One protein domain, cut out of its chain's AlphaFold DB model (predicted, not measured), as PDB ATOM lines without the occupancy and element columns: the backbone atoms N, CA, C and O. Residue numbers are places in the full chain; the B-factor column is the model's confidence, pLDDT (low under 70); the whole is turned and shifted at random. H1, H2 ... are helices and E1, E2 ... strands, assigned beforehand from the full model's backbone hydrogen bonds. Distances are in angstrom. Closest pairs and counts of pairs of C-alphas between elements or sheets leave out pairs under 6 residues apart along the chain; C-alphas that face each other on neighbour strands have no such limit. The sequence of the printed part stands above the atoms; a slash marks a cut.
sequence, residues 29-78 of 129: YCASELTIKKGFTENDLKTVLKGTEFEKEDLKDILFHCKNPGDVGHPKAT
ATOM      1  N   TYR A  29     -12.854  35.883  14.080       70.56
ATOM      2  CA  TYR A  29     -14.016  35.387  14.810       70.56
ATOM      3  C   TYR A  29     -14.723  34.271  14.054       70.56
ATOM      4  O   TYR A  29     -14.920  34.339  12.842       70.56
ATOM      5  N   CYS A  30     -15.192  33.267  14.791       74.25
ATOM      6  CA  CYS A  30     -16.174  32.330  14.260       74.25
ATOM      7  C   CYS A  30     -17.520  33.047  14.074       74.25
ATOM      8  O   CYS A  30     -17.889  33.906  14.886       74.25
ATOM      9  N   ALA A  31     -18.305  32.639  13.074       76.31
ATOM     10  CA  ALA A  31     -19.632  33.209  12.817       76.31
ATOM     11  C   ALA A  31     -20.533  33.251  14.061       76.31
ATOM     12  O   ALA A  31     -21.208  34.247  14.309       76.31
ATOM     13  N   SER A  32     -20.503  32.197  14.880       74.38
ATOM     14  CA  SER A  32     -21.278  32.109  16.123       74.38
ATOM     15  C   SER A  32     -20.914  33.192  17.139       74.38
ATOM     16  O   SER A  32     -21.765  33.653  17.893       74.38
ATOM     17  N   GLU A  33     -19.651  33.610  17.191       76.19
ATOM     18  CA  GLU A  33     -19.221  34.659  18.113       76.19
ATOM     19  C   GLU A  33     -19.665  36.040  17.626       76.19
ATOM     20  O   GLU A  33     -20.123  36.861  18.428       76.19
ATOM     21  N   LEU A  34     -19.630  36.260  16.308       72.38
ATOM     22  CA  LEU A  34     -20.158  37.474  15.695       72.38
ATOM     23  C   LEU A  34     -21.670  37.607  15.916       72.38
ATOM     24  O   LEU A  34     -22.143  38.697  16.250       72.38
ATOM     25  N   THR A  35     -22.419  36.508  15.800       79.25
ATOM     26  CA  THR A  35     -23.877  36.542  15.962       79.25
ATOM     27  C   THR A  35     -24.340  36.620  17.413       79.25
ATOM     28  O   THR A  35     -25.275  37.358  17.712       79.25
ATOM     29  N   ILE A  36     -23.673  35.920  18.335       74.56
ATOM     30  CA  ILE A  36     -24.088  35.871  19.747       74.56
ATOM     31  C   ILE A  36     -23.570  37.075  20.538       74.56
ATOM     32  O   ILE A  36     -24.297  37.627  21.362       74.56
ATOM     33  N   LYS A  37     -22.307  37.473  20.336       70.75
ATOM     34  CA  LYS A  37     -21.645  38.454  21.216       70.75
ATOM     35  C   LYS A  37     -21.494  39.836  20.603       70.75
ATOM     36  O   LYS A  37     -21.365  40.806  21.344       70.75
ATOM     37  N   LYS A  38     -21.440  39.929  19.274       70.56
ATOM     38  CA  LYS A  38     -21.112  41.179  18.569       70.56
ATOM     39  C   LYS A  38     -22.306  41.821  17.860       70.56
ATOM     40  O   LYS A  38     -22.190  42.939  17.363       70.56
ATOM     41  N   GLY A  39     -23.457  41.146  17.870       73.50
ATOM     42  CA  GLY A  39     -24.717  41.662  17.336       73.50
ATOM     43  C   GLY A  39     -24.839  41.565  15.816       73.50
ATOM     44  O   GLY A  39     -25.708  42.217  15.240       73.50
ATOM     45  N   PHE A  40     -23.989  40.781  15.147       78.94
ATOM     46  CA  PHE A  40     -24.159  40.487  13.724       78.94
ATOM     47  C   PHE A  40     -25.302  39.491  13.508       78.94
ATOM     48  O   PHE A  40     -25.652  38.699  14.375       78.94
ATOM     49  N   THR A  41     -25.919  39.536  12.341       80.44
ATOM     50  CA  THR A  41     -26.932  38.570  11.918       80.44
ATOM     51  C   THR A  41     -26.319  37.646  10.879       80.44
ATOM     52  O   THR A  41     -25.370  38.014  10.185       80.44
ATOM     53  N   GLU A  42     -26.882  36.451  10.714       81.19
ATOM     54  CA  GLU A  42     -26.447  35.541   9.645       81.19
ATOM     55  C   GLU A  42     -26.534  36.183   8.257       81.19
ATOM     56  O   GLU A  42     -25.739  35.865   7.376       81.19
ATOM     57  N   ASN A  43     -27.482  37.101   8.055       78.06
ATOM     58  CA  ASN A  43     -27.643  37.792   6.783       78.06
ATOM     59  C   ASN A  43     -26.484  38.763   6.500       78.06
ATOM     60  O   ASN A  43     -26.078  38.899   5.346       78.06
ATOM     61  N   ASP A  44     -25.916  39.392   7.535       77.06
ATOM     62  CA  ASP A  44     -24.725  40.238   7.381       77.06
ATOM     63  C   ASP A  44     -23.527  39.389   6.963       77.06
ATOM     64  O   ASP A  44     -22.843  39.714   5.996       77.06
ATOM     65  N   LEU A  45     -23.330  38.248   7.632       79.00
ATOM     66  CA  LEU A  45     -22.243  37.323   7.319       79.00
ATOM     67  C   LEU A  45     -22.366  36.799   5.886       79.00
ATOM     68  O   LEU A  45     -21.418  36.897   5.116       79.00
ATOM     69  N   LYS A  46     -23.555  36.340   5.477       80.94
ATOM     70  CA  LYS A  46     -23.799  35.888   4.096       80.94
ATOM     71  C   LYS A  46     -23.568  36.989   3.068       80.94
ATOM     72  O   LYS A  46     -23.119  36.697   1.968       80.94
ATOM     73  N   THR A  47     -23.866  38.241   3.405       80.69
ATOM     74  CA  THR A  47     -23.630  39.374   2.500       80.69
ATOM     75  C   THR A  47     -22.139  39.604   2.266       80.69
ATOM     76  O   THR A  47     -21.752  39.854   1.130       80.69
ATOM     77  N   VAL A  48     -21.309  39.437   3.298       77.88
ATOM     78  CA  VAL A  48     -19.841  39.531   3.191       77.88
ATOM     79  C   VAL A  48     -19.251  38.366   2.388       77.88
ATOM     80  O   VAL A  48     -18.235  38.528   1.716       77.88
ATOM     81  N   LEU A  49     -19.901  37.199   2.407       74.31
ATOM     82  CA  LEU A  49     -19.474  36.035   1.627       74.31
ATOM     83  C   LEU A  49     -19.889  36.081   0.151       74.31
ATOM     84  O   LEU A  49     -19.332  35.325  -0.647       74.31
ATOM     85  N   LYS A  50     -20.846  36.931  -0.236       76.06
ATOM     86  CA  LYS A  50     -21.309  37.016  -1.629       76.06
ATOM     87  C   LYS A  50     -20.174  37.423  -2.561       76.06
ATOM     88  O   LYS A  50     -19.492  38.418  -2.326       76.06
ATOM     89  N   GLY A  51     -20.001  36.673  -3.645       74.19
ATOM     90  CA  GLY A  51     -18.918  36.892  -4.605       74.19
ATOM     91  C   GLY A  51     -17.549  36.386  -4.140       74.19
ATOM     92  O   GLY A  51     -16.575  36.548  -4.870       74.19
ATOM     93  N   THR A  52     -17.468  35.758  -2.962       74.00
ATOM     94  CA  THR A  52     -16.287  35.004  -2.525       74.00
ATOM     95  C   THR A  52     -16.455  33.519  -2.843       74.00
ATOM     96  O   THR A  52     -17.562  33.030  -3.073       74.00
ATOM     97  N   GLU A  53     -15.358  32.769  -2.819       74.56
ATOM     98  CA  GLU A  53     -15.378  31.308  -2.980       74.56
ATOM     99  C   GLU A  53     -16.141  30.575  -1.856       74.56
ATOM    100  O   GLU A  53     -16.586  29.446  -2.050       74.56
ATOM    101  N   PHE A  54     -16.381  31.256  -0.729       72.62
ATOM    102  CA  PHE A  54     -17.045  30.733   0.466       72.62
ATOM    103  C   PHE A  54     -18.556  31.022   0.512       72.62
ATOM    104  O   PHE A  54     -19.210  30.724   1.507       72.62
ATOM    105  N   GLU A  55     -19.148  31.579  -0.552       74.19
ATOM    106  CA  GLU A  55     -20.583  31.923  -0.601       74.19
ATOM    107  C   GLU A  55     -21.509  30.726  -0.312       74.19
ATOM    108  O   GLU A  55     -22.617  30.893   0.202       74.19
ATOM    109  N   LYS A  56     -21.057  29.513  -0.651       76.50
ATOM    110  CA  LYS A  56     -21.814  28.261  -0.490       76.50
ATOM    111  C   LYS A  56     -21.366  27.424   0.709       76.50
ATOM    112  O   LYS A  56     -21.931  26.353   0.920       76.50
ATOM    113  N   GLU A  57     -20.349  27.867   1.440       72.81
ATOM    114  CA  GLU A  57     -19.852  27.156   2.615       72.81
ATOM    115  C   GLU A  57     -20.704  27.458   3.853       72.81
ATOM    116  O   GLU A  57     -21.428  28.458   3.927       72.81
ATOM    117  N   ASP A  58     -20.661  26.548   4.824       76.06
ATOM    118  CA  ASP A  58     -21.401  26.703   6.069       76.06
ATOM    119  C   ASP A  58     -20.714  27.771   6.931       76.06
ATOM    120  O   ASP A  58     -19.498  27.757   7.104       76.06
ATOM    121  N   LEU A  59     -21.479  28.698   7.517       74.94
ATOM    122  CA  LEU A  59     -20.920  29.816   8.300       74.94
ATOM    123  C   LEU A  59     -20.057  29.341   9.481       74.94
ATOM    124  O   LEU A  59     -19.219  30.084   9.985       74.94
ATOM    125  N   LYS A  60     -20.276  28.106   9.940       73.25
ATOM    126  CA  LYS A  60     -19.520  27.466  11.024       73.25
ATOM    127  C   LYS A  60     -18.093  27.088  10.615       73.25
ATOM    128  O   LYS A  60     -17.229  27.022  11.485       73.25
ATOM    129  N   ASP A  61     -17.865  26.893   9.319       71.75
ATOM    130  CA  ASP A  61     -16.587  26.490   8.723       71.75
ATOM    131  C   ASP A  61     -15.807  27.690   8.151       71.75
ATOM    132  O   ASP A  61     -14.794  27.539   7.461       71.75
ATOM    133  N   ILE A  62     -16.258  28.907   8.470       69.56
ATOM    134  CA  ILE A  62     -15.663  30.147   7.989       69.56
ATOM    135  C   ILE A  62     -15.222  31.007   9.172       69.56
ATOM    136  O   ILE A  62     -15.995  31.325  10.084       69.56
ATOM    137  N   LEU A  63     -13.959  31.421   9.120       77.12
ATOM    138  CA  LEU A  63     -13.386  32.417  10.004       77.12
ATOM    139  C   LEU A  63     -13.535  33.800   9.381       77.12
ATOM    140  O   LEU A  63     -13.130  34.037   8.242       77.12
ATOM    141  N   PHE A  64     -14.090  34.724  10.145       73.94
ATOM    142  CA  PHE A  64     -14.331  36.086   9.708       73.94
ATOM    143  C   PHE A  64     -13.311  37.025  10.340       73.94
ATOM    144  O   PHE A  64     -13.243  37.142  11.564       73.94
ATOM    145  N   HIS A  65     -12.540  37.719   9.507       71.88
ATOM    146  CA  HIS A  65     -11.606  38.734   9.977       71.88
ATOM    147  C   HIS A  65     -12.304  40.089  10.073       71.88
ATOM    148  O   HIS A  65     -12.802  40.577   9.065       71.88
ATOM    149  N   CYS A  66     -12.320  40.747  11.230       68.31
ATOM    150  CA  CYS A  66     -12.891  42.095  11.321       68.31
ATOM    151  C   CYS A  66     -11.877  43.179  10.956       68.31
ATOM    152  O   CYS A  66     -10.771  43.186  11.480       68.31
ATOM    153  N   LYS A  67     -12.272  44.121  10.085       60.44
ATOM    154  CA  LYS A  67     -11.397  45.200   9.585       60.44
ATOM    155  C   LYS A  67     -11.658  46.547  10.261       60.44
ATOM    156  O   LYS A  67     -10.729  47.329  10.425       60.44
ATOM    157  N   ASN A  68     -12.904  46.822  10.648       56.88
ATOM    158  CA  ASN A  68     -13.311  48.071  11.292       56.88
ATOM    159  C   ASN A  68     -14.433  47.785  12.307       56.88
ATOM    160  O   ASN A  68     -15.168  46.809  12.129       56.88
ATOM    161  N   PRO A  69     -14.615  48.601  13.361       58.28
ATOM    162  CA  PRO A  69     -15.834  48.525  14.159       58.28
ATOM    163  C   PRO A  69     -17.045  48.720  13.242       58.28
ATOM    164  O   PRO A  69     -17.064  49.636  12.422       58.28
ATOM    165  N   GLY A  70     -18.009  47.808  13.336       58.22
ATOM    166  CA  GLY A  70     -19.180  47.762  12.466       58.22
ATOM    167  C   GLY A  70     -19.039  46.898  11.211       58.22
ATOM    168  O   GLY A  70     -20.066  46.636  10.589       58.22
ATOM    169  N   ASP A  71     -17.838  46.419  10.854       59.69
ATOM    170  CA  ASP A  71     -17.610  45.770   9.555       59.69
ATOM    171  C   ASP A  71     -16.777  44.479   9.629       59.69
ATOM    172  O   ASP A  71     -15.729  44.400  10.286       59.69
ATOM    173  N   VAL A  72     -17.249  43.462   8.907       60.91
ATOM    174  CA  VAL A  72     -16.626  42.139   8.822       60.91
ATOM    175  C   VAL A  72     -15.906  42.049   7.481       60.91
ATOM    176  O   VAL A  72     -16.499  42.227   6.425       60.91
ATOM    177  N   GLY A  73     -14.599  41.829   7.530       62.78
ATOM    178  CA  GLY A  73     -13.711  41.767   6.376       62.78
ATOM    179  C   GLY A  73     -13.541  40.357   5.809       62.78
ATOM    180  O   GLY A  73     -14.441  39.524   5.867       62.78
ATOM    181  N   HIS A  74     -12.363  40.118   5.219       57.59
ATOM    182  CA  HIS A  74     -12.095  38.946   4.385       57.59
ATOM    183  C   HIS A  74     -12.382  37.621   5.114       57.59
ATOM    184  O   HIS A  74     -11.778  37.361   6.161       57.59
ATOM    185  N   PRO A  75     -13.252  36.766   4.551       55.31
ATOM    186  CA  PRO A  75     -13.451  35.417   5.054       55.31
ATOM    187  C   PRO A  75     -12.226  34.549   4.764       55.31
ATOM    188  O   PRO A  75     -11.581  34.669   3.719       55.31
ATOM    189  N   LYS A  76     -11.915  33.653   5.698       53.25
ATOM    190  CA  LYS A  76     -10.869  32.640   5.573       53.25
ATOM    191  C   LYS A  76     -11.434  31.298   6.024       53.25
ATOM    192  O   LYS A  76     -12.008  31.217   7.104       53.25
ATOM    193  N   ALA A  77     -11.250  30.244   5.235       45.91
ATOM    194  CA  ALA A  77     -11.684  28.901   5.622       45.91
ATOM    195  C   ALA A  77     -11.054  28.473   6.959       45.91
ATOM    196  O   ALA A  77      -9.821  28.513   7.112       45.91
ATOM    197  N   THR A  78     -11.867  28.033   7.925       44.47
ATOM    198  CA  THR A  78     -11.344  27.360   9.120       44.47
ATOM    199  C   THR A  78     -11.003  25.917   8.766       44.47
ATOM    200  O   THR A  78     -11.840  25.023   8.769       44.47
TER     201      THR A  78
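Overview. This is residues 29 to 78 of the 129 residues of an uncharacterized protein of Aspergillus leporis (UniProt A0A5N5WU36). A small wall of two antiparallel strands, the hairpin E1 and E2, has H2 packed over one face, while H1 lies on the same side near E1, with its residues 31 to 34 closest to that strand; the other face of the wall is bare. The long link of residues 50 to 61 leads from H2 back to the beginning of E1. The printed part has 50 residues with two named helices and two named strands, in the order H1, H2, E1, E2, and its class is mixed, helices and strands. It is compact, with a radius of gyration of the C-alphas of 9.5 A, and rounded, with spans of 24 by 18 by 18 A.

Along the chain. Find C-alpha 62 at (-15.663, 30.147, 7.989); from there E1, residues 62 to 68, runs 18.4 A from first to last C-alpha. E2, residues 71 to 77, runs 18.3 A and ends at C-alpha 77 at (-11.684, 28.901, 5.622). Look earlier for H2, residues 42 to 49, which measures 10.6 A. H1, residues 31 to 37, measures 10.1 A and begins at C-alpha 31 at (-19.632, 33.209, 12.817).

Arrangement. Begin with the hairpin of E1 and E2, where the directions differ by 150 degrees. The C-alphas of Ile 62 and Ala 77 face each other at 4.8 A. Look at N 63 and O 76, 2.8 A apart, and at N 73 and O 65, 2.7 A apart, both within hydrogen-bond range. Residues 29 to 30 form a short antiparallel pairing with residues 63 to 64 of E1. H2 and E2 have 6 pairs of C-alphas within 8 A, the closest being those of Leu 49 and Pro 75 at 7.0 A. H2 and E1 are near each other, with 5 pairs of C-alphas within 10 A. The closest C-alphas of H1 and E1 are those of Ala 31 and Phe 64, 6.8 A apart, while H1 and E2 are apart. H1 and H2 form a helical hairpin: they only just touch, with 3 pairs of C-alphas within 8 A, closest at Thr 35 and Glu 42, 6.9 A, and run opposite ways at a steep tilt of 43 degrees. In H1 and H2 every O i to N i+4 pair is within hydrogen-bond range.

Size, cuts and confidence. The two C-alphas farthest apart are those of Lys 37 and Gly 51, at 26.0 A. The printed part has no cut. The link from H2 to E1, 12 residues, is long; those from H1 to H2 and from E1 to E2 are tight. The mean pLDDT of the printed part is 70.5, and the model's confidence is low, under 70, at residue 62 and residues 66 to 78; E2 has a mean of 56.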